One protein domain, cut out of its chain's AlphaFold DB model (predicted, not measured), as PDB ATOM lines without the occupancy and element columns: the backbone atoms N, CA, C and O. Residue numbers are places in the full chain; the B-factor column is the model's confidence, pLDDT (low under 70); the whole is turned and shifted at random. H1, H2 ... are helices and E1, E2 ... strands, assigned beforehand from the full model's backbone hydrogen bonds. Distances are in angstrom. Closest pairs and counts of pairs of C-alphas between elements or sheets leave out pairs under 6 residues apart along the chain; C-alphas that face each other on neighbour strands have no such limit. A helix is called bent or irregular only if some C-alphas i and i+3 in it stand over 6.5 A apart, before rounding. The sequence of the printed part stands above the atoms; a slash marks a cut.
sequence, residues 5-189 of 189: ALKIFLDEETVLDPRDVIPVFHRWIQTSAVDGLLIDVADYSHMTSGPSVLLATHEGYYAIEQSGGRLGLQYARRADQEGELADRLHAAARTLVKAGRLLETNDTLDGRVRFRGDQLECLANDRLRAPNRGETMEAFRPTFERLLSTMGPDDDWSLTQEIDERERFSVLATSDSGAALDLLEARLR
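This is residues 5 to 189 of the 189 residues of an uncharacterized protein of Acidobacteria bacterium (UniProt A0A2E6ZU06). One twisted sheet of eight strands makes a wall, with three helices, H1, H2 and H3, spread along one of its faces and no named helix on the other. H1 covers the E2 end, H2 the strands E5 and E1 in the middle, and H3 the end with E8, while the short H4 is off the sheet and packs on H2. The printed part has 185 residues, with four named helices and eight named strands, along the chain E1, H1, E2, E3, E4, E5, H2, E6, H3, E7, E8, H4; the class is mixed, helices and strands. The sheet's order is E2, E3, E4, E5, E1, E6, E8, E7, all antiparallel. The whole is compact and rounded, with a radius of gyration of the C-alphas of 15.7 A and spans of 43 by 35 by 32 A.

E1, residues 5 to 9, is an inner strand of the sheet. H1, residues 18 to 31, is on the sheet at a height of 8.9 A, over E2, residues 38 to 43, and E3, residues 51 to 57; it runs along the strands, at 1 degree to E3 on the local plane. Its closest C-alphas to E2 are those of Ile 29 and Leu 38, 5.5 A apart. E2, an edge strand, E3, E4, residues 60 to 65, and E5, residues 72 to 77, form a meander, each strand the antiparallel neighbour of the one before. Its three hairpins have within hydrogen-bond range, for instance, N 42 and O 54 at 2.8 A, N 55 and O 62 at 2.8 A, and N 63 and O 74 at 2.8 A. E5 is also antiparallel to E1, with N 6 and O 75 at 2.9 A. H2, residues 85 to 104, is on the same face as H1, at a height of 8.3 A over E5 and E1, slantwise to the strands at 38 degrees to E5 on the local plane. The closest C-alphas of E5 and H2 are those of Tyr 75 and Leu 96, 5.5 A apart. H1 and H2 are near each other, with 6 pairs of C-alphas within 10 A. E6, residues 119 to 124, is antiparallel to E1, with N 121 and O 7 at 2.9 A. E5, H2 and E6 form a split strand-helix-strand unit, two strands running the same way with E1 between them in the sheet; its crossover is right-handed. H3, residues 134 to 151, is on the same face at a height of 8.8 A, over E8, residues 169 to 175, and only just over E6, on which 3 of its C-alphas fall. With its residues 143 to 147 alone it touches H2, at a steep tilt of 53 degrees, the same way; the closest C-alphas are those of Ala 86 and Thr 143, 5.6 A apart. E6, H3 and the edge strand E7, residues 157 to 160, form a second split unit, right-handed, with E8 between the strands. E7 and E8 are a hairpin, with N 160 and O 172 at 2.9 A; E6 and E8 have N 122 and O 171 at 2.9 A. H4, residues 181 to 187, is not on the sheet; it touches H2, the closest C-alphas being those of Val 97 and Glu 185, 5.9 A apart. Every O i to N i+4 pair is within range in H2 and H4, against 7 of 10 in H1 and 12 of 14 in H3.

E1 begins at C-alpha 5, (29.024, 31.905, -52.925). From first to last C-alpha H1 measures 20.6 A, H2 28.4 A, H3 24.5 A and E8 20.5 A. H2 begins at C-alpha 85, (18.891, 30.935, -60.511), and H4 ends at C-alpha 187, (13.124, 24.221, -44.236). H1 is irregular, but only just, with C-alphas 20 and 23 6.7 A apart; H3 is irregular, with C-alphas 139 and 142 7.1 A apart, and has a kink of 47 degrees near residue 141.

The C-alphas farthest apart are those of Asp 107 and Glu 135, 44.8 A. The printed part has no cut and ends at residue 189, the chain's last. The link from H2 to E6, residues 105 to 118, is long. The mean pLDDT of the printed part is 94.5, and no printed residue is under 70.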
ATOM      1  N   ALA A   5      28.668  32.304 -54.272       97.25
ATOM      2  CA  ALA A   5      29.024  31.905 -52.925       97.25
ATOM      3  C   ALA A   5      27.961  32.379 -51.939       97.25
ATOM      4  O   ALA A   5      27.449  33.487 -52.072       97.25
ATOM      5  N   LEU A   6      27.644  31.532 -50.968       98.25
ATOM      6  CA  LEU A   6      26.821  31.881 -49.821       98.25
ATOM      7  C   LEU A   6      27.659  31.756 -48.557       98.25
ATOM      8  O   LEU A   6      28.433  30.800 -48.447       98.25
ATOM      9  N   LYS A   7      27.484  32.680 -47.615       98.56
ATOM     10  CA  LYS A   7      28.159  32.673 -46.317       98.56
ATOM     11  C   LYS A   7      27.159  32.875 -45.182       98.56
ATOM     12  O   LYS A   7      26.367  33.812 -45.210       98.56
ATOM     13  N   ILE A   8      27.247  32.002 -44.183       98.12
ATOM     14  CA  ILE A   8      26.597  32.153 -42.877       98.12
ATOM     15  C   ILE A   8      27.662  32.533 -41.852       98.12
ATOM     16  O   ILE A   8      28.780  32.008 -41.872       98.12
ATOM     17  N   PHE A   9      27.338  33.474 -40.978       97.81
ATOM     18  CA  PHE A   9      28.292  34.032 -40.024       97.81
ATOM     19  C   PHE A   9      28.311  33.218 -38.736       97.81
ATOM     20  O   PHE A   9      27.300  32.630 -38.355       97.81
ATOM     21  N   LEU A  10      29.460  33.188 -38.062       96.25
ATOM     22  CA  LEU A  10      29.513  32.677 -36.699       96.25
ATOM     23  C   LEU A  10      28.770  33.617 -35.753       96.25
ATOM     24  O   LEU A  10      28.711  34.832 -35.971       96.25
ATOM     25  N   ASP A  11      28.203  33.028 -34.710       94.12
ATOM     26  CA  ASP A  11      27.692  33.774 -33.572       94.12
ATOM     27  C   ASP A  11      28.835  34.481 -32.822       94.12
ATOM     28  O   ASP A  11      29.970  34.003 -32.819       94.12
ATOM     29  N   GLU A  12      28.551  35.620 -32.190       88.62
ATOM     30  CA  GLU A  12      29.564  36.430 -31.497       88.62
ATOM     31  C   GLU A  12      30.175  35.714 -30.284       88.62
ATOM     32  O   GLU A  12      31.324  35.979 -29.930       88.62
ATOM     33  N   GLU A  13      29.447  34.773 -29.678       88.94
ATOM     34  CA  GLU A  13      29.933  33.959 -28.562       88.94
ATOM     35  C   GLU A  13      30.790  32.768 -29.028       88.94
ATOM     36  O   GLU A  13      31.421  32.092 -28.211       88.94
ATOM     37  N   THR A  14      30.838  32.495 -30.338       90.88
ATOM     38  CA  THR A  14      31.631  31.392 -30.888       90.88
ATOM     39  C   THR A  14      33.123  31.685 -30.787       90.88
ATOM     40  O   THR A  14      33.631  32.666 -31.329       90.88
ATOM     41  N   VAL A  15      33.858  30.751 -30.184       86.62
ATOM     42  CA  VAL A  15      35.322  30.765 -30.152       86.62
ATOM     43  C   VAL A  15      35.841  29.632 -31.028       86.62
ATOM     44  O   VAL A  15      35.910  28.479 -30.599       86.62
ATOM     45  N   LEU A  16      36.212  29.970 -32.264       91.25
ATOM     46  CA  LEU A  16      36.761  29.036 -33.245       91.25
ATOM     47  C   LEU A  16      38.118  29.536 -33.757       91.25
ATOM     48  O   LEU A  16      38.176  30.570 -34.419       91.25
ATOM     49  N   ASP A  17      39.195  28.780 -33.511       92.69
ATOM     50  CA  ASP A  17      40.399  28.893 -34.345       92.69
ATOM     51  C   ASP A  17      40.097  28.163 -35.665       92.69
ATOM     52  O   ASP A  17      39.775  26.972 -35.627       92.69
ATOM     53  N   PRO A  18      40.183  28.819 -36.838       93.56
ATOM     54  CA  PRO A  18      39.942  28.157 -38.117       93.56
ATOM     55  C   PRO A  18      40.726  26.850 -38.301       93.56
ATOM     56  O   PRO A  18      40.225  25.927 -38.944       93.56
ATOM     57  N   ARG A  19      41.927  26.734 -37.714       95.00
ATOM     58  CA  ARG A  19      42.765  25.528 -37.800       95.00
ATOM     59  C   ARG A  19      42.154  24.313 -37.105       95.00
ATOM     60  O   ARG A  19      42.416  23.194 -37.545       95.00
ATOM     61  N   ASP A  20      41.278  24.510 -36.118       95.31
ATOM     62  CA  ASP A  20      40.541  23.417 -35.469       95.31
ATOM     63  C   ASP A  20      39.602  22.700 -36.462       95.31
ATOM     64  O   ASP A  20      39.253  21.534 -36.271       95.31
ATOM     65  N   VAL A  21      39.231  23.351 -37.574       96.56
ATOM     66  CA  VAL A  21      38.366  22.771 -38.616       96.56
ATOM     67  C   VAL A  21      39.133  21.853 -39.578       96.56
ATOM     68  O   VAL A  21      38.533  20.966 -40.183       96.56
ATOM     69  N   ILE A  22      40.460  21.979 -39.691       97.50
ATOM     70  CA  ILE A  22      41.290  21.144 -40.583       97.50
ATOM     71  C   ILE A  22      41.081  19.635 -40.337       97.50
ATOM     72  O   ILE A  22      40.735  18.921 -41.287       97.50
ATOM     73  N   PRO A  23      41.223  19.103 -39.102       97.31
ATOM     74  CA  PRO A  23      40.971  17.684 -38.845       97.31
ATOM     75  C   PRO A  23      39.505  17.281 -39.071       97.31
ATOM     76  O   PRO A  23      39.234  16.122 -39.395       97.31
ATOM     77  N   VAL A  24      38.552  18.210 -38.933       97.50
ATOM     78  CA  VAL A  24      37.133  17.965 -39.231       97.50
ATOM     79  C   VAL A  24      36.918  17.795 -40.735       97.50
ATOM     80  O   VAL A  24      36.295  16.821 -41.151       97.50
ATOM     81  N   PHE A  25      37.494  18.666 -41.565       97.88
ATOM     82  CA  PHE A  25      37.404  18.563 -43.023       97.88
ATOM     83  C   PHE A  25      38.109  17.322 -43.576       97.88
ATOM     84  O   PHE A  25      37.560  16.655 -44.455       97.88
ATOM     85  N   HIS A  26      39.261  16.925 -43.026       98.25
ATOM     86  CA  HIS A  26      39.865  15.638 -43.386       98.25
ATOM     87  C   HIS A  26      38.956  14.454 -43.045       98.25
ATOM     88  O   HIS A  26      38.854  13.512 -43.832       98.25
ATOM     89  N   ARG A  27      38.245  14.511 -41.914       97.62
ATOM     90  CA  ARG A  27      37.249  13.490 -41.568       97.62
ATOM     91  C   ARG A  27      36.088  13.487 -42.556       97.62
ATOM     92  O   ARG A  27      35.684  12.412 -42.979       97.62
ATOM     93  N   TRP A  28      35.598  14.656 -42.970       97.88
ATOM     94  CA  TRP A  28      34.548  14.754 -43.988       97.88
ATOM     95  C   TRP A  28      34.966  14.117 -45.313       97.88
ATOM     96  O   TRP A  28      34.153  13.405 -45.896       97.88
ATOM     97  N   ILE A  29      36.219  14.307 -45.754       97.56
ATOM     98  CA  ILE A  29      36.776  13.619 -46.932       97.56
ATOM     99  C   ILE A  29      36.721  12.097 -46.733       97.56
ATOM    100  O   ILE A  29      36.215  11.378 -47.589       97.56
ATOM    101  N   GLN A  30      37.200  11.605 -45.588       97.38
ATOM    102  CA  GLN A  30      37.266  10.167 -45.291       97.38
ATOM    103  C   GLN A  30      35.888   9.500 -45.211       97.38
ATOM    104  O   GLN A  30      35.754   8.333 -45.576       97.38
ATOM    105  N   THR A  31      34.871  10.215 -44.726       96.62
ATOM    106  CA  THR A  31      33.529   9.660 -44.493       96.62
ATOM    107  C   THR A  31      32.486  10.108 -45.511       96.62
ATOM    108  O   THR A  31      31.334   9.696 -45.400       96.62
ATOM    109  N   SER A  32      32.862  10.932 -46.496       94.88
ATOM    110  CA  SER A  32      31.929  11.554 -47.450       94.88
ATOM    111  C   SER A  32      30.760  12.267 -46.746       94.88
ATOM    112  O   SER A  32      29.596  12.074 -47.086       94.88
ATOM    113  N   ALA A  33      31.065  13.060 -45.709       94.44
ATOM    114  CA  ALA A  33      30.054  13.633 -44.807       94.44
ATOM    115  C   ALA A  33      29.145  14.695 -45.459       94.44
ATOM    116  O   ALA A  33      28.032  14.938 -44.990       94.44
ATOM    117  N   VAL A  34      29.615  15.336 -46.527       92.69
ATOM    118  CA  VAL A  34      28.867  16.329 -47.307       92.69
ATOM    119  C   VAL A  34      28.817  15.912 -48.773       92.69
ATOM    120  O   VAL A  34      29.614  15.090 -49.223       92.69
ATOM    121  N   ASP A  35      27.861  16.474 -49.507       83.12
ATOM    122  CA  ASP A  35      27.614  16.108 -50.899       83.12
ATOM    123  C   ASP A  35      28.740  16.618 -51.822       83.12
ATOM    124  O   ASP A  35      29.298  17.695 -51.608       83.12
ATOM    125  N   GLY A  36      29.011  15.870 -52.895       85.81
ATOM    126  CA  GLY A  36      30.029  16.194 -53.899       85.81
ATOM    127  C   GLY A  36      31.308  15.368 -53.760       85.81
ATOM    128  O   GLY A  36      31.453  14.549 -52.853       85.81
ATOM    129  N   LEU A  37      32.244  15.561 -54.691       93.06
ATOM    130  CA  LEU A  37      33.549  14.896 -54.645       93.06
ATOM    131  C   LEU A  37      34.547  15.749 -53.854       93.06
ATOM    132  O   LEU A  37      35.037  16.757 -54.364       93.06
ATOM    133  N   LEU A  38      34.850  15.337 -52.621       96.38
ATOM    134  CA  LEU A  38      35.798  16.014 -51.731       96.38
ATOM    135  C   LEU A  38      37.243  15.648 -52.079       96.38
ATOM    136  O   LEU A  38      37.552  14.471 -52.263       96.38
ATOM    137  N   ILE A  39      38.116  16.654 -52.185       96.00
ATOM    138  CA  ILE A  39      39.459  16.493 -52.760       96.00
ATOM    139  C   ILE A  39      40.546  16.719 -51.709       96.00
ATOM    140  O   ILE A  39      41.287  15.790 -51.399       96.00
ATOM    141  N   ASP A  40      40.666  17.943 -51.190       97.69
ATOM    142  CA  ASP A  40      41.801  18.333 -50.345       97.69
ATOM    143  C   ASP A  40      41.464  19.506 -49.411       97.69
ATOM    144  O   ASP A  40      40.493  20.233 -49.642       97.69
ATOM    145  N   VAL A  41      42.279  19.695 -48.371       98.19
ATOM    146  CA  VAL A  41      42.173  20.789 -47.398       98.19
ATOM    147  C   VAL A  41      43.413  21.678 -47.475       98.19
ATOM    148  O   VAL A  41      44.536  21.195 -47.380       98.19
ATOM    149  N   ALA A  42      43.213  22.991 -47.587       97.44
ATOM    150  CA  ALA A  42      44.281  23.986 -47.606       97.44
ATOM    151  C   ALA A  42      44.191  24.940 -46.405       97.44
ATOM    152  O   ALA A  42      43.118  25.471 -46.102       97.44
ATOM    153  N   ASP A  43      45.334  25.179 -45.755       97.19
ATOM    154  CA  ASP A  43      45.486  26.112 -44.634       97.19
ATOM    155  C   ASP A  43      45.986  27.480 -45.126       97.19
ATOM    156  O   ASP A  43      47.114  27.636 -45.597       97.19
ATOM    157  N   TYR A  44      45.122  28.478 -44.986       95.38
ATOM    158  CA  TYR A  44      45.366  29.882 -45.291       95.38
ATOM    159  C   TYR A  44      45.216  30.760 -44.039       95.38
ATOM    160  O   TYR A  44      45.010  31.964 -44.148       95.38
ATOM    161  N   SER A  45      45.356  30.198 -42.833       90.69
ATOM    162  CA  SER A  45      45.162  30.909 -41.555       90.69
ATOM    163  C   SER A  45      46.120  32.090 -41.342       90.69
ATOM    164  O   SER A  45      45.910  32.916 -40.460       90.69
ATOM    165  N   HIS A  46      47.163  32.196 -42.167       89.00
ATOM    166  CA  HIS A  46      48.089  33.325 -42.215       89.00
ATOM    167  C   HIS A  46      47.568  34.525 -43.027       89.00
ATOM    168  O   HIS A  46      48.159  35.604 -42.966       89.00
ATOM    169  N   MET A  47      46.507  34.357 -43.822       86.88
ATOM    170  CA  MET A  47      45.909  35.441 -44.594       86.88
ATOM    171  C   MET A  47      45.129  36.384 -43.673       86.88
ATOM    172  O   MET A  47      44.395  35.958 -42.787       86.88
ATOM    173  N   THR A  48      45.270  37.690 -43.897       78.56
ATOM    174  CA  THR A  48      44.577  38.729 -43.113       78.56
ATOM    175  C   THR A  48      43.142  38.974 -43.579       78.56
ATOM    176  O   THR A  48      42.330  39.494 -42.821       78.56
ATOM    177  N   SER A  49      42.795  38.562 -44.799       86.88
ATOM    178  CA  SER A  49      41.444  38.615 -45.367       86.88
ATOM    179  C   SER A  49      41.281  37.500 -46.404       86.88
ATOM    180  O   SER A  49      42.239  37.196 -47.117       86.88
ATOM    181  N   GLY A  50      40.089  36.904 -46.496       87.50
ATOM    182  CA  GLY A  50      39.793  35.781 -47.391       87.50
ATOM    183  C   GLY A  50      39.517  34.462 -46.657       87.50
ATOM    184  O   GLY A  50      39.114  34.475 -45.496       87.50
ATOM    185  N   PRO A  51      39.686  33.302 -47.314       91.75
ATOM    186  CA  PRO A  51      39.543  32.013 -46.649       91.75
ATOM    187  C   PRO A  51      40.707  31.779 -45.679       91.75
ATOM    188  O   PRO A  51      41.860  31.930 -46.065       91.75
ATOM    189  N   SER A  52      40.412  31.359 -44.452       94.44
ATOM    190  CA  SER A  52      41.398  30.911 -43.462       94.44
ATOM    191  C   SER A  52      41.675  29.412 -43.602       94.44
ATOM    192  O   SER A  52      42.811  28.974 -43.499       94.44
ATOM    193  N   VAL A  53      40.648  28.602 -43.873       97.44
ATOM    194  CA  VAL A  53      40.780  27.165 -44.178       97.44
ATOM    195  C   VAL A  53      39.807  26.829 -45.291       97.44
ATOM    196  O   VAL A  53      38.652  27.246 -45.235       97.44
ATOM    197  N   LEU A  54      40.255  26.088 -46.303       97.56
ATOM    198  CA  LEU A  54      39.468  25.765 -47.491       97.56
ATOM    199  C   LEU A  54      39.416  24.252 -47.714       97.56
ATOM    200  O   LEU A  54      40.456  23.612 -47.795       97.56
ATOM    201  N   LEU A  55      38.214  23.697 -47.874       98.19
ATOM    202  CA  LEU A  55      37.976  22.331 -48.347       98.19
ATOM    203  C   LEU A  55      37.576  22.380 -49.822       98.19
ATOM    204  O   LEU A  55      36.497  22.865 -50.168       98.19
ATOM    205  N   ALA A  56      38.455  21.888 -50.690       97.25
ATOM    206  CA  ALA A  56      38.235  21.832 -52.126       97.25
ATOM    207  C   ALA A  56      37.351  20.637 -52.498       97.25
ATOM    208  O   ALA A  56      37.576  19.512 -52.043       97.25
ATOM    209  N   THR A  57      36.379  20.879 -53.376       96.19
ATOM    210  CA  THR A  57      35.555  19.839 -53.998       96.19
ATOM    211  C   THR A  57      35.634  19.956 -55.517       96.19
ATOM    212  O   THR A  57      36.162  20.932 -56.057       96.19
ATOM    213  N   HIS A  58      35.118  18.965 -56.236       94.06
ATOM    214  CA  HIS A  58      35.034  19.041 -57.693       94.06
ATOM    215  C   HIS A  58      34.113  20.179 -58.172       94.06
ATOM    216  O   HIS A  58      34.405  20.866 -59.149       94.06
ATOM    217  N   GLU A  59      33.005  20.406 -57.471       93.62
ATOM    218  CA  GLU A  59      31.955  21.359 -57.837       93.62
ATOM    219  C   GLU A  59      32.261  22.792 -57.366       93.62
ATOM    220  O   GLU A  59      31.800  23.776 -57.964       93.62
ATOM    221  N   GLY A  60      33.017  22.925 -56.278       95.25
ATOM    222  CA  GLY A  60      33.230  24.182 -55.579       95.25
ATOM    223  C   GLY A  60      34.203  24.047 -54.412       95.25
ATOM    224  O   GLY A  60      35.200  23.335 -54.487       95.25
ATOM    225  N   TYR A  61      33.948  24.791 -53.344       97.06
ATOM    226  CA  TYR A  61      34.713  24.682 -52.109       97.06
ATOM    227  C   TYR A  61      33.900  25.167 -50.913       97.06
ATOM    228  O   TYR A  61      33.050  26.053 -51.042       97.06
ATOM    229  N   TYR A  62      34.214  24.615 -49.747       98.00
ATOM    230  CA  TYR A  62      33.834  25.179 -48.457       98.00
ATOM    231  C   TYR A  62      35.005  25.986 -47.914       98.00
ATOM    232  O   TYR A  62      36.161  25.634 -48.151       98.00
ATOM    233  N   ALA A  63      34.730  27.055 -47.181       97.56
ATOM    234  CA  ALA A  63      35.770  27.815 -46.512       97.56
ATOM    235  C   ALA A  63      35.301  28.340 -45.162       97.56
ATOM    236  O   ALA A  63      34.182  28.836 -45.050       97.56
ATOM    237  N   ILE A  64      36.189  28.295 -44.173       97.44
ATOM    238  CA  ILE A  64      36.125  29.225 -43.050       97.44
ATOM    239  C   ILE A  64      36.642  30.558 -43.584       97.44
ATOM    240  O   ILE A  64      37.785  30.644 -44.022       97.44
ATOM    241  N   GLU A  65      35.766  31.550 -43.665       95.50
ATOM    242  CA  GLU A  65      35.934  32.763 -44.461       95.50
ATOM    243  C   GLU A  65      35.868  33.993 -43.546       95.50
ATOM    244  O   GLU A  65      34.924  34.125 -42.765       95.50
ATOM    245  N   GLN A  66      36.866  34.878 -43.631       92.94
ATOM    246  CA  GLN A  66      37.020  36.048 -42.752       92.94
ATOM    247  C   GLN A  66      37.005  37.403 -43.481       92.94
ATOM    248  O   GLN A  66      37.319  38.427 -42.867       92.94
ATOM    249  N   SER A  67      36.670  37.458 -44.774       88.31
ATOM    250  CA  SER A  67      36.490  38.735 -45.478       88.31
ATOM    251  C   SER A  67      35.455  39.600 -44.757       88.31
ATOM    252  O   SER A  67      34.483  39.101 -44.182       88.31
ATOM    253  N   GLY A  68      35.697  40.912 -44.745       84.81
ATOM    254  CA  GLY A  68      34.894  41.864 -43.973       84.81
ATOM    255  C   GLY A  68      35.125  41.794 -42.458       84.81
ATOM    256  O   GLY A  68      34.364  42.390 -41.704       84.81
ATOM    257  N   GLY A  69      36.148  41.063 -41.994       88.12
ATOM    258  CA  GLY A  69      36.509  40.963 -40.575       88.12
ATOM    259  C   GLY A  69      35.557  40.104 -39.741       88.12
ATOM    260  O   GLY A  69      35.644  40.109 -38.517       88.12
ATOM    261  N   ARG A  70      34.643  39.370 -40.385       92.12
ATOM    262  CA  ARG A  70      33.621  38.554 -39.720       92.12
ATOM    263  C   ARG A  70      33.766  37.109 -40.160       92.12
ATOM    264  O   ARG A  70      33.614  36.813 -41.344       92.12
ATOM    265  N   LEU A  71      34.069  36.223 -39.217       94.81
ATOM    266  CA  LEU A  71      34.276  34.808 -39.502       94.81
ATOM    267  C   LEU A  71      32.939  34.121 -39.813       94.81
ATOM    268  O   LEU A  71      31.915  34.391 -39.182       94.81
ATOM    269  N   GLY A  72      32.938  33.229 -40.794       97.12
ATOM    270  CA  GLY A  72      31.763  32.455 -41.172       97.12
ATOM    271  C   GLY A  72      32.126  31.228 -41.990       97.12
ATOM    272  O   GLY A  72      33.270  31.065 -42.414       97.12
ATOM    273  N   LEU A  73      31.140  30.371 -42.229       98.06
ATOM    274  CA  LEU A  73      31.262  29.283 -43.188       98.06
ATOM    275  C   LEU A  73      30.727  29.776 -44.525       98.06
ATOM    276  O   LEU A  73      29.613  30.287 -44.600       98.06
ATOM    277  N   GLN A  74      31.510  29.585 -45.578       98.25
ATOM    278  CA  GLN A  74      31.115  29.869 -46.947       98.25
ATOM    279  C   GLN A  74      31.094  28.583 -47.766       98.25
ATOM    280  O   GLN A  74      32.020  27.777 -47.687       98.25
ATOM    281  N   TYR A  75      30.086  28.432 -48.620       97.94
ATOM    282  CA  TYR A  75      30.107  27.489 -49.732       97.94
ATOM    283  C   TYR A  75      30.097  28.275 -51.036       97.94
ATOM    284  O   TYR A  75      29.223  29.111 -51.261       97.94
ATOM    285  N   ALA A  76      31.072  28.009 -51.896       96.69
ATOM    286  CA  ALA A  76      31.243  28.705 -53.158       96.69
ATOM    287  C   ALA A  76      31.260  27.718 -54.320       96.69
ATOM    288  O   ALA A  76      32.167  26.892 -54.459       96.69
ATOM    289  N   ARG A  77      30.267  27.842 -55.197       94.56
ATOM    290  CA  ARG A  77      30.168  27.045 -56.416       94.56
ATOM    291  C   ARG A  77      31.118  27.602 -57.477       94.56
ATOM    292  O   ARG A  77      31.120  28.806 -57.731       94.56
ATOM    293  N   ARG A  78      31.902  26.736 -58.131       91.44
ATOM    294  CA  ARG A  78      32.807  27.125 -59.235       91.44
ATOM    295  C   ARG A  78      32.362  26.583 -60.588       91.44
ATOM    296  O   ARG A  78      32.527  27.273 -61.594       91.44
ATOM    297  N   ALA A  79      31.805  25.375 -60.607       87.06
ATOM    298  CA  ALA A  79      31.251  24.778 -61.813       87.06
ATOM    299  C   ALA A  79      29.917  25.436 -62.189       87.06
ATOM    300  O   ALA A  79      29.093  25.722 -61.314       87.06
ATOM    301  N   ASP A  80      29.694  25.636 -63.489       86.75
ATOM    302  CA  ASP A  80      28.388  26.051 -63.991       86.75
ATOM    303  C   ASP A  80      27.347  24.975 -63.659       86.75
ATOM    304  O   ASP A  80      27.637  23.776 -63.644       86.75
ATOM    305  N   GLN A  81      26.129  25.416 -63.356       87.75
ATOM    306  CA  GLN A  81      25.021  24.522 -63.050       87.75
ATOM    307  C   GLN A  81      23.816  24.890 -63.918       87.75
ATOM    308  O   GLN A  81      23.508  26.072 -64.111       87.75
ATOM    309  N   GLU A  82      23.146  23.872 -64.445       89.94
ATOM    310  CA  GLU A  82      21.882  24.018 -65.165       89.94
ATOM    311  C   GLU A  82      20.744  24.455 -64.225       89.94
ATOM    312  O   GLU A  82      20.913  24.530 -63.004       89.94
ATOM    313  N   GLY A  83      19.585  24.774 -64.802       92.62
ATOM    314  CA  GLY A  83      18.395  25.195 -64.060       92.62
ATOM    315  C   GLY A  83      18.318  26.695 -63.788       92.62
ATOM    316  O   GLY A  83      19.165  27.491 -64.223       92.62
ATOM    317  N   GLU A  84      17.272  27.089 -63.070       95.19
ATOM    318  CA  GLU A  84      17.007  28.487 -62.758       95.19
ATOM    319  C   GLU A  84      17.930  29.000 -61.650       95.19
ATOM    320  O   GLU A  84      18.512  28.252 -60.861       95.19
ATOM    321  N   LEU A  85      18.089  30.325 -61.574       94.38
ATOM    322  CA  LEU A  85      18.891  30.935 -60.511       94.38
ATOM    323  C   LEU A  85      18.351  30.593 -59.114       94.38
ATOM    324  O   LEU A  85      19.151  30.388 -58.206       94.38
ATOM    325  N   ALA A  86      17.028  30.504 -58.965       95.88
ATOM    326  CA  ALA A  86      16.387  30.139 -57.706       95.88
ATOM    327  C   ALA A  86      16.808  28.738 -57.245       95.88
ATOM    328  O   ALA A  86      17.257  28.586 -56.112       95.88
ATOM    329  N   ASP A  87      16.772  27.752 -58.144       95.56
ATOM    330  CA  ASP A  87      17.139  26.367 -57.829       95.56
ATOM    331  C   ASP A  87      18.617  26.251 -57.449       95.56
ATOM    332  O   ASP A  87      18.976  25.578 -56.481       95.56
ATOM    333  N   ARG A  88      19.495  26.951 -58.182       95.62
ATOM    334  CA  ARG A  88      20.932  27.000 -57.870       95.62
ATOM    335  C   ARG A  88      21.198  27.613 -56.499       95.62
ATOM    336  O   ARG A  88      22.044  27.110 -55.761       95.62
ATOM    337  N   LEU A  89      20.502  28.701 -56.175       96.88
ATOM    338  CA  LEU A  89      20.666  29.417 -54.915       96.88
ATOM    339  C   LEU A  89      20.143  28.587 -53.735       96.88
ATOM    340  O   LEU A  89      20.839  28.458 -52.731       96.88
ATOM    341  N   HIS A  90      18.978  27.953 -53.894       96.88
ATOM    342  CA  HIS A  90      18.409  27.029 -52.913       96.88
ATOM    343  C   HIS A  90      19.330  25.836 -52.658       96.88
ATOM    344  O   HIS A  90      19.623  25.507 -51.511       96.88
ATOM    345  N   ALA A  91      19.860  25.220 -53.719       95.62
ATOM    346  CA  ALA A  91      20.809  24.118 -53.596       95.62
ATOM    347  C   ALA A  91      22.082  24.538 -52.844       95.62
ATOM    348  O   ALA A  91      22.523  23.821 -51.947       95.62
ATOM    349  N   ALA A  92      22.645  25.710 -53.160       96.69
ATOM    350  CA  ALA A  92      23.808  26.243 -52.453       96.69
ATOM    351  C   ALA A  92      23.509  26.506 -50.967       96.69
ATOM    352  O   ALA A  92      24.339  26.175 -50.120       96.69
ATOM    353  N   ALA A  93      22.328  27.043 -50.642       97.94
ATOM    354  CA  ALA A  93      21.914  27.302 -49.264       97.94
ATOM    355  C   ALA A  93      21.756  25.998 -48.477       97.94
ATOM    356  O   ALA A  93      22.297  25.870 -47.382       97.94
ATOM    357  N   ARG A  94      21.106  24.989 -49.069       97.19
ATOM    358  CA  ARG A  94      20.979  23.653 -48.473       97.19
ATOM    359  C   ARG A  94      22.348  23.033 -48.192       97.19
ATOM    360  O   ARG A  94      22.582  22.529 -47.095       97.19
ATOM    361  N   THR A  95      23.262  23.088 -49.162       96.88
ATOM    362  CA  THR A  95      24.633  22.580 -49.011       96.88
ATOM    363  C   THR A  95      25.388  23.303 -47.896       96.88
ATOM    364  O   THR A  95      26.060  22.656 -47.092       96.88
ATOM    365  N   LEU A  96      25.261  24.630 -47.825       98.06
ATOM    366  CA  LEU A  96      25.899  25.447 -46.802       98.06
ATOM    367  C   LEU A  96      25.360  25.146 -45.401       98.06
ATOM    368  O   LEU A  96      26.145  24.887 -44.492       98.06
ATOM    369  N   VAL A  97      24.037  25.144 -45.229       98.06
ATOM    370  CA  VAL A  97      23.394  24.917 -43.927       98.06
ATOM    371  C   VAL A  97      23.683  23.508 -43.413       98.06
ATOM    372  O   VAL A  97      24.046  23.356 -42.249       98.06
ATOM    373  N   LYS A  98      23.639  22.484 -44.279       97.25
ATOM    374  CA  LYS A  98      24.031  21.112 -43.915       97.25
ATOM    375  C   LYS A  98      25.480  21.046 -43.418       97.25
ATOM    376  O   LYS A  98      25.755  20.402 -42.410       97.25
ATOM    377  N   ALA A  99      26.408  21.730 -44.091       97.56
ATOM    378  CA  ALA A  99      27.800  21.792 -43.651       97.56
ATOM    379  C   ALA A  99      27.956  22.554 -42.321       97.56
ATOM    380  O   ALA A  99      28.686  22.096 -41.443       97.56
ATOM    381  N   GLY A 100      27.224  23.657 -42.131       97.38
ATOM    382  CA  GLY A 100      27.171  24.383 -40.859       97.38
ATOM    383  C   GLY A 100      26.706  23.487 -39.710       97.38
ATOM    384  O   GLY A 100      27.382  23.393 -38.688       97.38
ATOM    385  N   ARG A 101      25.631  22.716 -39.914       96.50
ATOM    386  CA  ARG A 101      25.112  21.742 -38.936       96.50
ATOM    387  C   ARG A 101      26.105  20.663 -38.542       96.50
ATOM    388  O   ARG A 101      26.166  20.277 -37.373       96.50
ATOM    389  N   LEU A 102      26.896  20.183 -39.495       96.69
ATOM    390  CA  LEU A 102      27.947  19.206 -39.219       96.69
ATOM    391  C   LEU A 102      29.102  19.792 -38.405       96.69
ATOM    392  O   LEU A 102      29.789  19.030 -37.730       96.69
ATOM    393  N   LEU A 103      29.332  21.107 -38.465       96.75
ATOM    394  CA  LEU A 103      30.292  21.787 -37.594       96.75
ATOM    395  C   LEU A 103      29.703  22.030 -36.199       96.75
ATOM    396  O   LEU A 103      30.376  21.730 -35.218       96.75
ATOM    397  N   GLU A 104      28.451  22.492 -36.094       95.88
ATOM    398  CA  GLU A 104      27.789  22.723 -34.795       95.88
ATOM    399  C   GLU A 104      27.669  21.448 -33.954       95.88
ATOM    400  O   GLU A 104      27.792  21.483 -32.732       95.88
ATOM    401  N   THR A 105      27.423  20.311 -34.608       94.62
ATOM    402  CA  THR A 105      27.260  19.007 -33.944       94.62
ATOM    403  C   THR A 105      28.552  18.192 -33.899       94.62
ATOM    404  O   THR A 105      28.531  17.009 -33.571       94.62
ATOM    405  N   ASN A 106      29.694  18.799 -34.239       95.00
ATOM    406  CA  ASN A 106      30.965  18.099 -34.220       95.00
ATOM    407  C   ASN A 106      31.512  17.962 -32.794       95.00
ATOM    408  O   ASN A 106      31.939  18.948 -32.194       95.00
ATOM    409  N   ASP A 107      31.618  16.725 -32.309       91.31
ATOM    410  CA  ASP A 107      32.136  16.443 -30.967       91.31
ATOM    411  C   ASP A 107      33.551  16.994 -30.732       91.31
ATOM    412  O   ASP A 107      33.859  17.416 -29.630       91.31
ATOM    413  N   THR A 108      34.418  17.056 -31.753       91.75
ATOM    414  CA  THR A 108      35.795  17.569 -31.578       91.75
ATOM    415  C   THR A 108      35.891  19.093 -31.510       91.75
ATOM    416  O   THR A 108      36.958  19.629 -31.218       91.75
ATOM    417  N   LEU A 109      34.788  19.798 -31.770       91.12
ATOM    418  CA  LEU A 109      34.683  21.243 -31.584       91.12
ATOM    419  C   LEU A 109      33.998  21.599 -30.253       91.12
ATOM    420  O   LEU A 109      33.874  22.784 -29.950       91.12
ATOM    421  N   ASP A 110      33.603  20.604 -29.445       78.44
ATOM    422  CA  ASP A 110      33.033  20.740 -28.094       78.44
ATOM    423  C   ASP A 110      31.838  21.712 -28.002       78.44
ATOM    424  O   ASP A 110      31.666  22.430 -27.017       78.44
ATOM    425  N   GLY A 111      31.016  21.796 -29.055       73.69
ATOM    426  CA  GLY A 111      29.863  22.708 -29.108       73.69
ATOM    427  C   GLY A 111      30.227  24.199 -29.108       73.69
ATOM    428  O   GLY A 111      29.349  25.040 -28.918       73.69
ATOM    429  N   ARG A 112      31.505  24.537 -29.338       83.38
ATOM    430  CA  ARG A 112      32.017  25.918 -29.374       83.38
ATOM    431  C   ARG A 112      31.569  26.698 -30.604       83.38
ATOM    432  O   ARG A 112      31.756  27.908 -30.636       83.38
ATOM    433  N   VAL A 113      31.024  26.015 -31.610       94.00
ATOM    434  CA  VAL A 113      30.651  26.600 -32.897       94.00
ATOM    435  C   VAL A 113      29.142  26.712 -33.001       94.00
ATOM    436  O   VAL A 113      28.437  25.706 -32.943       94.00
ATOM    437  N   ARG A 114      28.666  27.938 -33.203       95.56
ATOM    438  CA  ARG A 114      27.285  28.246 -33.565       95.56
ATOM    439  C   ARG A 114      27.266  29.222 -34.724       95.56
ATOM    440  O   ARG A 114      28.115  30.110 -34.810       95.56
ATOM    441  N   PHE A 115      26.290  29.061 -35.604       96.94
ATOM    442  CA  PHE A 115      26.080  29.987 -36.707       96.94
ATOM    443  C   PHE A 115      24.812  30.804 -36.507       96.94
ATOM    444  O   PHE A 115      23.824  30.364 -35.922       96.94
ATOM    445  N   ARG A 116      24.854  32.009 -37.057       96.38
ATOM    446  CA  ARG A 116      23.737  32.934 -37.131       96.38
ATOM    447  C   ARG A 116      22.782  32.513 -38.238       96.38
ATOM    448  O   ARG A 116      23.191  32.368 -39.389       96.38
ATOM    449  N   GLY A 117      21.513  32.332 -37.887       95.75
ATOM    450  CA  GLY A 117      20.436  32.101 -38.852       95.75
ATOM    451  C   GLY A 117      19.692  33.362 -39.277       95.75
ATOM    452  O   GLY A 117      18.828  33.281 -40.139       95.75
ATOM    453  N   ASP A 118      20.029  34.505 -38.683       96.56
ATOM    454  CA  ASP A 118      19.489  35.831 -38.996       96.56
ATOM    455  C   ASP A 118      20.337  36.586 -40.027       96.56
ATOM    456  O   ASP A 118      20.076  37.752 -40.315       96.56
ATOM    457  N   GLN A 119      21.397  35.966 -40.561       97.25
ATOM    458  CA  GLN A 119      22.283  36.599 -41.531       97.25
ATOM    459  C   GLN A 119      22.739  35.642 -42.624       97.25
ATOM    460  O   GLN A 119      23.219  34.540 -42.358       97.25
ATOM    461  N   LEU A 120      22.669  36.116 -43.866       98.19
ATOM    462  CA  LEU A 120      23.146  35.391 -45.036       98.19
ATOM    463  C   LEU A 120      23.770  36.370 -46.025       98.19
ATOM    464  O   LEU A 120      23.120  37.303 -46.488       98.19
ATOM    465  N   GLU A 121      25.022  36.134 -46.390       98.25
ATOM    466  CA  GLU A 121      25.675  36.876 -47.464       98.25
ATOM    467  C   GLU A 121      25.672  36.050 -48.750       98.25
ATOM    468  O   GLU A 121      25.960  34.851 -48.739       98.25
ATOM    469  N   CYS A 122      25.365  36.703 -49.868       97.88
ATOM    470  CA  CYS A 122      25.485  36.143 -51.205       97.88
ATOM    471  C   CYS A 122      26.498  36.947 -52.016       97.88
ATOM    472  O   CYS A 122      26.394  38.169 -52.101       97.88
ATOM    473  N   LEU A 123      27.444  36.261 -52.657       95.94
ATOM    474  CA  LEU A 123      28.450  36.856 -53.531       95.94
ATOM    475  C   LEU A 123      28.392  36.240 -54.928       95.94
ATOM    476  O   LEU A 123      28.266  35.023 -55.084       95.94
ATOM    477  N   ALA A 124      28.584  37.062 -55.957       95.38
ATOM    478  CA  ALA A 124      28.773  36.602 -57.328       95.38
ATOM    479  C   ALA A 124      30.239  36.767 -57.748       95.38
ATOM    480  O   ALA A 124      30.758  37.880 -57.839       95.38
ATOM    481  N   ASN A 125      30.925  35.657 -58.038       92.75
ATOM    482  CA  ASN A 125      32.357  35.699 -58.368       92.75
ATOM    483  C   ASN A 125      32.657  36.121 -59.815       92.75
ATOM    484  O   ASN A 125      33.804  36.419 -60.141       92.75
ATOM    485  N   ASP A 126      31.652  36.153 -60.688       92.12
ATOM    486  CA  ASP A 126      31.804  36.545 -62.090       92.12
ATOM    487  C   ASP A 126      31.382  38.005 -62.300       92.12
ATOM    488  O   ASP A 126      30.234  38.296 -62.635       92.12
ATOM    489  N   ARG A 127      32.328  38.934 -62.119       91.62
ATOM    490  CA  ARG A 127      32.097  40.383 -62.281       91.62
ATOM    491  C   ARG A 127      31.712  40.798 -63.701       91.62
ATOM    492  O   ARG A 127      31.081  41.835 -63.866       91.62
ATOM    493  N   LEU A 128      32.075  40.011 -64.718       90.88
ATOM    494  CA  LEU A 128      31.689  40.299 -66.101       90.88
ATOM    495  C   LEU A 128      30.188  40.059 -66.305       90.88
ATOM    496  O   LEU A 128      29.545  40.786 -67.057       90.88
ATOM    497  N   ARG A 129      29.630  39.040 -65.638       90.62
ATOM    498  CA  ARG A 129      28.216  38.646 -65.768       90.62
ATOM    499  C   ARG A 129      27.319  39.196 -64.656       90.62
ATOM    500  O   ARG A 129      26.106  39.228 -64.835       90.62
ATOM    501  N   ALA A 130      27.897  39.585 -63.525       94.00
ATOM    502  CA  ALA A 130      27.225  40.183 -62.374       94.00
ATOM    503  C   ALA A 130      28.073  41.356 -61.837       94.00
ATOM    504  O   ALA A 130      28.743  41.217 -60.809       94.00
ATOM    505  N   PRO A 131      28.113  42.497 -62.551       95.56
ATOM    506  CA  PRO A 131      28.840  43.677 -62.092       95.56
ATOM    507  C   PRO A 131      28.220  44.213 -60.798       95.56
ATOM    508  O   PRO A 131      27.005  44.147 -60.613       95.56
ATOM    509  N   ASN A 132      29.030  44.769 -59.900       96.56
ATOM    510  CA  ASN A 132      28.530  45.334 -58.649       96.56
ATOM    511  C   ASN A 132      27.888  46.715 -58.882       96.56
ATOM    512  O   ASN A 132      28.535  47.749 -58.734       96.56
ATOM    513  N   ARG A 133      26.628  46.712 -59.322       95.56
ATOM    514  CA  ARG A 133      25.812  47.900 -59.603       95.56
ATOM    515  C   ARG A 133      24.377  47.686 -59.123       95.56
ATOM    516  O   ARG A 133      23.992  46.553 -58.818       95.56
ATOM    517  N   GLY A 134      23.593  48.763 -59.083       95.69
ATOM    518  CA  GLY A 134      22.189  48.720 -58.669       95.69
ATOM    519  C   GLY A 134      21.336  47.806 -59.552       95.69
ATOM    520  O   GLY A 134      20.529  47.042 -59.033       95.69
ATOM    521  N   GLU A 135      21.582  47.774 -60.864       95.31
ATOM    522  CA  GLU A 135      20.809  46.948 -61.801       95.31
ATOM    523  C   GLU A 135      20.984  45.443 -61.532       95.31
ATOM    524  O   GLU A 135      20.041  44.662 -61.669       95.31
ATOM    525  N   THR A 136      22.181  45.021 -61.105       96.50
ATOM    526  CA  THR A 136      22.428  43.625 -60.708       96.50
ATOM    527  C   THR A 136      21.621  43.265 -59.465       96.50
ATOM    528  O   THR A 136      21.053  42.175 -59.403       96.50
ATOM    529  N   MET A 137      21.528  44.180 -58.496       96.75
ATOM    530  CA  MET A 137      20.724  43.985 -57.291       96.75
ATOM    531  C   MET A 137      19.231  43.944 -57.601       96.75
ATOM    532  O   MET A 137      18.549  43.041 -57.126       96.75
ATOM    533  N   GLU A 138      18.722  44.853 -58.431       96.94
ATOM    534  CA  GLU A 138      17.320  44.846 -58.867       96.94
ATOM    535  C   GLU A 138      16.941  43.521 -59.540       96.94
ATOM    536  O   GLU A 138      15.901  42.940 -59.229       96.94
ATOM    537  N   ALA A 139      17.812  42.993 -60.405       95.94
ATOM    538  CA  ALA A 139      17.590  41.709 -61.063       95.94
ATOM    539  C   ALA A 139      17.724  40.505 -60.108       95.94
ATOM    540  O   ALA A 139      17.028  39.499 -60.275       95.94
ATOM    541  N   PHE A 140      18.625  40.571 -59.123       97.06
ATOM    542  CA  PHE A 140      18.888  39.468 -58.195       97.06
ATOM    543  C   PHE A 140      17.856  39.376 -57.064       97.06
ATOM    544  O   PHE A 140      17.446  38.270 -56.693       97.06
ATOM    545  N   ARG A 141      17.411  40.529 -56.555       97.56
ATOM    546  CA  ARG A 141      16.567  40.686 -55.365       97.56
ATOM    547  C   ARG A 141      15.377  39.719 -55.314       97.56
ATOM    548  O   ARG A 141      15.314  38.977 -54.338       97.56
ATOM    549  N   PRO A 142      14.509  39.598 -56.343       97.62
ATOM    550  CA  PRO A 142      13.337  38.721 -56.253       97.62
ATOM    551  C   PRO A 142      13.699  37.247 -56.052       97.62
ATOM    552  O   PRO A 142      12.937  36.476 -55.475       97.62
ATOM    553  N   THR A 143      14.858  36.820 -56.560       97.69
ATOM    554  CA  THR A 143      15.317  35.441 -56.377       97.69
ATOM    555  C   THR A 143      15.896  35.225 -54.988       97.69
ATOM    556  O   THR A 143      15.679  34.162 -54.410       97.69
ATOM    557  N   PHE A 144      16.604  36.219 -54.452       98.00
ATOM    558  CA  PHE A 144      17.166  36.135 -53.111       98.00
ATOM    559  C   PHE A 144      16.077  36.189 -52.040       98.00
ATOM    560  O   PHE A 144      16.061  35.340 -51.158       98.00
ATOM    561  N   GLU A 145      15.102  37.090 -52.181       97.62
ATOM    562  CA  GLU A 145      13.956  37.202 -51.271       97.62
ATOM    563  C   GLU A 145      13.157  35.893 -51.199       97.62
ATOM    564  O   GLU A 145      12.809  35.460 -50.108       97.62
ATOM    565  N   ARG A 146      12.969  35.172 -52.318       97.38
ATOM    566  CA  ARG A 146      12.340  33.833 -52.290       97.38
ATOM    567  C   ARG A 146      13.103  32.814 -51.440       97.38
ATOM    568  O   ARG A 146      12.476  32.010 -50.747       97.38
ATOM    569  N   LEU A 147      14.438  32.819 -51.500       98.06
ATOM    570  CA  LEU A 147      15.247  31.963 -50.629       98.06
ATOM    571  C   LEU A 147      15.064  32.377 -49.163       98.06
ATOM    572  O   LEU A 147      14.822  31.521 -48.316       98.06
ATOM    573  N   LEU A 148      15.137  33.677 -48.874       97.69
ATOM    574  CA  LEU A 148      15.007  34.201 -47.515       97.69
ATOM    575  C   LEU A 148      13.633  33.890 -46.911       97.69
ATOM    576  O   LEU A 148      13.577  33.412 -45.785       97.69
ATOM    577  N   SER A 149      12.544  34.000 -47.679       96.38
ATOM    578  CA  SER A 149      11.206  33.571 -47.238       96.38
ATOM    579  C   SER A 149      11.113  32.067 -46.965       96.38
ATOM    580  O   SER A 149      10.278  31.638 -46.177       96.38
ATOM    581  N   THR A 150      11.952  31.244 -47.600       96.62
ATOM    582  CA  THR A 150      12.027  29.806 -47.291       96.62
ATOM    583  C   THR A 150      12.779  29.572 -45.980       96.62
ATOM    584  O   THR A 150      12.367  28.754 -45.161       96.62
ATOM    585  N   MET A 151      13.871  30.309 -45.759       95.81
ATOM    586  CA  MET A 151      14.688  30.215 -44.547       95.81
ATOM    587  C   MET A 151      13.976  30.778 -43.316       95.81
ATOM    588  O   MET A 151      14.038  30.161 -42.255       95.81
ATOM    589  N   GLY A 152      13.263  31.890 -43.469       94.44
ATOM    590  CA  GLY A 152      12.553  32.616 -42.422       94.44
ATOM    591  C   GLY A 152      11.235  33.185 -42.948       94.44
ATOM    592  O   GLY A 152      11.210  34.344 -43.349       94.44
ATOM    593  N   PRO A 153      10.144  32.394 -42.979       91.06
ATOM    594  CA  PRO A 153       8.858  32.830 -43.537       91.06
ATOM    595  C   PRO A 153       8.226  34.026 -42.819       91.06
ATOM    596  O   PRO A 153       7.515  34.806 -43.447       91.06
ATOM    597  N   ASP A 154       8.495  34.147 -41.518       90.00
ATOM    598  CA  ASP A 154       7.970  35.199 -40.643       90.00
ATOM    599  C   ASP A 154       9.023  36.279 -40.330       90.00
ATOM    600  O   ASP A 154       8.749  37.201 -39.562       90.00
ATOM    601  N   ASP A 155      10.226  36.159 -40.900       90.94
ATOM    602  CA  ASP A 155      11.340  37.067 -40.637       90.94
ATOM    603  C   ASP A 155      11.276  38.261 -41.600       90.94
ATOM    604  O   ASP A 155      11.090  38.099 -42.810       90.94
ATOM    605  N   ASP A 156      11.470  39.469 -41.070       93.38
ATOM    606  CA  ASP A 156      11.599  40.676 -41.888       93.38
ATOM    607  C   ASP A 156      13.068  40.864 -42.289       93.38
ATOM    608  O   ASP A 156      13.925  41.184 -41.460       93.38
ATOM    609  N   TRP A 157      13.376  40.594 -43.558       97.00
ATOM    610  CA  TRP A 157      14.741  40.622 -44.079       97.00
ATOM    611  C   TRP A 157      15.077  41.975 -44.705       97.00
ATOM    612  O   TRP A 157      14.504  42.381 -45.717       97.00
ATOM    613  N   SER A 158      16.110  42.625 -44.180       97.62
ATOM    614  CA  SER A 158      16.740  43.786 -44.803       97.62
ATOM    615  C   SER A 158      17.902  43.354 -45.705       97.62
ATOM    616  O   SER A 158      18.675  42.465 -45.347       97.62
ATOM    617  N   LEU A 159      18.034  43.977 -46.882       98.25
ATOM    618  CA  LEU A 159      19.111  43.696 -47.838       98.25
ATOM    619  C   LEU A 159      20.027  44.908 -48.000       98.25
ATOM    620  O   LEU A 159      19.570  45.971 -48.424       98.25
ATOM    621  N   THR A 160      21.320  44.717 -47.751       97.38
ATOM    622  CA  THR A 160      22.357  45.745 -47.901       97.38
ATOM    623  C   THR A 160      23.363  45.341 -48.976       97.38
ATOM    624  O   THR A 160      23.883  44.227 -48.962       97.38
ATOM    625  N   GLN A 161      23.652  46.258 -49.898       96.50
ATOM    626  CA  GLN A 161      24.692  46.134 -50.920       96.50
ATOM    627  C   GLN A 161      25.633  47.336 -50.803       96.50
ATOM    628  O   GLN A 161      25.175  48.479 -50.830       96.50
ATOM    629  N   GLU A 162      26.941  47.093 -50.749       93.31
ATOM    630  CA  GLU A 162      27.946  48.138 -50.955       93.31
ATOM    631  C   GLU A 162      28.318  48.201 -52.440       93.31
ATOM    632  O   GLU A 162      28.879  47.260 -53.001       93.31
ATOM    633  N   ILE A 163      27.971  49.307 -53.102       92.19
ATOM    634  CA  ILE A 163      28.209  49.483 -54.539       92.19
ATOM    635  C   ILE A 163      29.633  50.004 -54.769       92.19
ATOM    636  O   ILE A 163      29.914  51.184 -54.571       92.19
ATOM    637  N   ASP A 164      30.506  49.124 -55.262       91.81
ATOM    638  CA  ASP A 164      31.813  49.463 -55.834       91.81
ATOM    639  C   ASP A 164      32.082  48.574 -57.058       91.81
ATOM    640  O   ASP A 164      32.242  47.359 -56.939       91.81
ATOM    641  N   GLU A 165      32.176  49.176 -58.250       88.62
ATOM    642  CA  GLU A 165      32.424  48.459 -59.509       88.62
ATOM    643  C   GLU A 165      33.772  47.722 -59.545       88.62
ATOM    644  O   GLU A 165      33.972  46.819 -60.370       88.62
ATOM    645  N   ARG A 166      34.720  48.108 -58.679       91.31
ATOM    646  CA  ARG A 166      36.018  47.439 -58.523       91.31
ATOM    647  C   ARG A 166      35.907  46.140 -57.737       91.31
ATOM    648  O   ARG A 166      36.758  45.267 -57.923       91.31
ATOM    649  N   GLU A 167      34.851  45.998 -56.951       93.19
ATOM    650  CA  GLU A 167      34.578  44.837 -56.124       93.19
ATOM    651  C   GLU A 167      33.638  43.844 -56.817       93.19
ATOM    652  O   GLU A 167      33.085  44.072 -57.902       93.19
ATOM    653  N   ARG A 168      33.513  42.664 -56.209       94.75
ATOM    654  CA  ARG A 168      32.510  41.670 -56.608       94.75
ATOM    655  C   ARG A 168      31.134  42.128 -56.139       94.75
ATOM    656  O   ARG A 168      31.024  42.785 -55.113       94.75
ATOM    657  N   PHE A 169      30.089  41.739 -56.866       97.06
ATOM    658  CA  PHE A 169      28.733  41.900 -56.358       97.06
ATOM    659  C   PHE A 169      28.572  41.062 -55.084       97.06
ATOM    660  O   PHE A 169      28.804  39.847 -55.114       97.06
ATOM    661  N   SER A 170      28.169  41.712 -53.998       96.44
ATOM    662  CA  SER A 170      27.767  41.078 -52.749       96.44
ATOM    663  C   SER A 170      26.501  41.734 -52.211       96.44
ATOM    664  O   SER A 170      26.261  42.926 -52.398       96.44
ATOM    665  N   VAL A 171      25.675  40.935 -51.549       97.88
ATOM    666  CA  VAL A 171      24.514  41.413 -50.805       97.88
ATOM    667  C   VAL A 171      24.440  40.669 -49.482       97.88
ATOM    668  O   VAL A 171      24.513  39.439 -49.444       97.88
ATOM    669  N   LEU A 172      24.292  41.428 -48.402       98.19
ATOM    670  CA  LEU A 172      24.066  40.917 -47.061       98.19
ATOM    671  C   LEU A 172      22.576  41.021 -46.738       98.19
ATOM    672  O   LEU A 172      22.002  42.107 -46.806       98.19
ATOM    673  N   ALA A 173      21.971  39.894 -46.382       98.31
ATOM    674  CA  ALA A 173      20.644  39.833 -45.795       98.31
ATOM    675  C   ALA A 173      20.758  39.747 -44.272       98.31
ATOM    676  O   ALA A 173      21.554  38.950 -43.768       98.31
ATOM    677  N   THR A 174      19.960  40.537 -43.556       98.00
ATOM    678  CA  THR A 174      19.837  40.468 -42.093       98.00
ATOM    679  C   THR A 174      18.378  40.531 -41.656       98.00
ATOM    680  O   THR A 174      17.607  41.283 -42.253       98.00
ATOM    681  N   SER A 175      18.020  39.819 -40.597       96.50
ATOM    682  CA  SER A 175      16.709  39.880 -39.939       96.50
ATOM    683  C   SER A 175      16.856  40.097 -38.428       96.50
ATOM    684  O   SER A 175      17.928  39.885 -37.863       96.50
ATOM    685  N   ASP A 176      15.779  40.524 -37.764       89.88
ATOM    686  CA  ASP A 176      15.749  40.689 -36.298       89.88
ATOM    687  C   ASP A 176      15.510  39.359 -35.552       89.88
ATOM    688  O   ASP A 176      15.712  39.255 -34.340       89.88
ATOM    689  N   SER A 177      15.080  38.328 -36.278       87.06
ATOM    690  CA  SER A 177      14.872  36.961 -35.805       87.06
ATOM    691  C   SER A 177      15.706  35.986 -36.629       87.06
ATOM    692  O   SER A 177      15.761  36.080 -37.852       87.06
ATOM    693  N   GLY A 178      16.370  35.046 -35.953       86.25
ATOM    694  CA  GLY A 178      17.207  34.028 -36.583       86.25
ATOM    695  C   GLY A 178      16.814  32.633 -36.138       86.25
ATOM    696  O   GLY A 178      16.829  32.325 -34.945       86.25
ATOM    697  N   ALA A 179      16.486  31.770 -37.094       93.06
ATOM    698  CA  ALA A 179      16.259  30.359 -36.813       93.06
ATOM    699  C   ALA A 179      17.584  29.639 -36.519       93.06
ATOM    700  O   ALA A 179      18.597  29.884 -37.169       93.06
ATOM    701  N   ALA A 180      17.569  28.688 -35.587       95.62
ATOM    702  CA  ALA A 180      18.685  27.762 -35.441       95.62
ATOM    703  C   ALA A 180      18.879  26.952 -36.738       95.62
ATOM    704  O   ALA A 180      17.932  26.705 -37.496       95.62
ATOM    705  N   LEU A 181      20.117  26.535 -37.012       96.19
ATOM    706  CA  LEU A 181      20.441  25.894 -38.285       96.19
ATOM    707  C   LEU A 181      19.698  24.569 -38.498       96.19
ATOM    708  O   LEU A 181      19.572  24.140 -39.638       96.19
ATOM    709  N   ASP A 182      19.246  23.883 -37.445       96.75
ATOM    710  CA  ASP A 182      18.500  22.624 -37.560       96.75
ATOM    711  C   ASP A 182      17.115  22.863 -38.166       96.75
ATOM    712  O   ASP A 182      16.666  22.116 -39.038       96.75
ATOM    713  N   LEU A 183      16.475  23.961 -37.763       96.88
ATOM    714  CA  LEU A 183      15.239  24.432 -38.364       96.88
ATOM    715  C   LEU A 183      15.468  24.916 -39.801       96.88
ATOM    716  O   LEU A 183      14.669  24.592 -40.681       96.88
ATOM    717  N   LEU A 184      16.563  25.637 -40.068       97.12
ATOM    718  CA  LEU A 184      16.927  26.038 -41.434       97.12
ATOM    719  C   LEU A 184      17.171  24.822 -42.337       97.12
ATOM    720  O   LEU A 184      16.689  24.787 -43.467       97.12
ATOM    721  N   GLU A 185      17.875  23.804 -41.838       96.62
ATOM    722  CA  GLU A 185      18.112  22.557 -42.561       96.62
ATOM    723  C   GLU A 185      16.782  21.884 -42.907       96.62
ATOM    724  O   GLU A 185      16.588  21.478 -44.049       96.62
ATOM    725  N   ALA A 186      15.844  21.810 -41.957       96.94
ATOM    726  CA  ALA A 186      14.520  21.239 -42.186       96.94
ATOM    727  C   ALA A 186      13.707  22.012 -43.241       96.94
ATOM    728  O   ALA A 186      13.021  21.386 -44.048       96.94
ATOM    729  N   ARG A 187      13.804  23.347 -43.261       96.31
ATOM    730  CA  ARG A 187      13.124  24.221 -44.236       96.31
ATOM    731  C   ARG A 187      13.710  24.122 -45.650       96.31
ATOM    732  O   ARG A 187      12.991  24.334 -46.619       96.31
ATOM    733  N   LEU A 188      14.998  23.802 -45.771       95.75
ATOM    734  CA  LEU A 188      15.722  23.728 -47.047       95.75
ATOM    735  C   LEU A 188      15.746  22.322 -47.679       95.75
ATOM    736  O   LEU A 188      16.378  22.152 -48.728       95.75
ATOM    737  N   ARG A 189      15.108  21.325 -47.048       87.38
ATOM    738  CA  ARG A 189      15.040  19.935 -47.536       87.38
ATOM    739  C   ARG A 189      14.272  19.785 -48.842       87.38
ATOM    740  O   ARG A 189      13.210  20.421 -48.995       87.38
TER     741      ARG A 189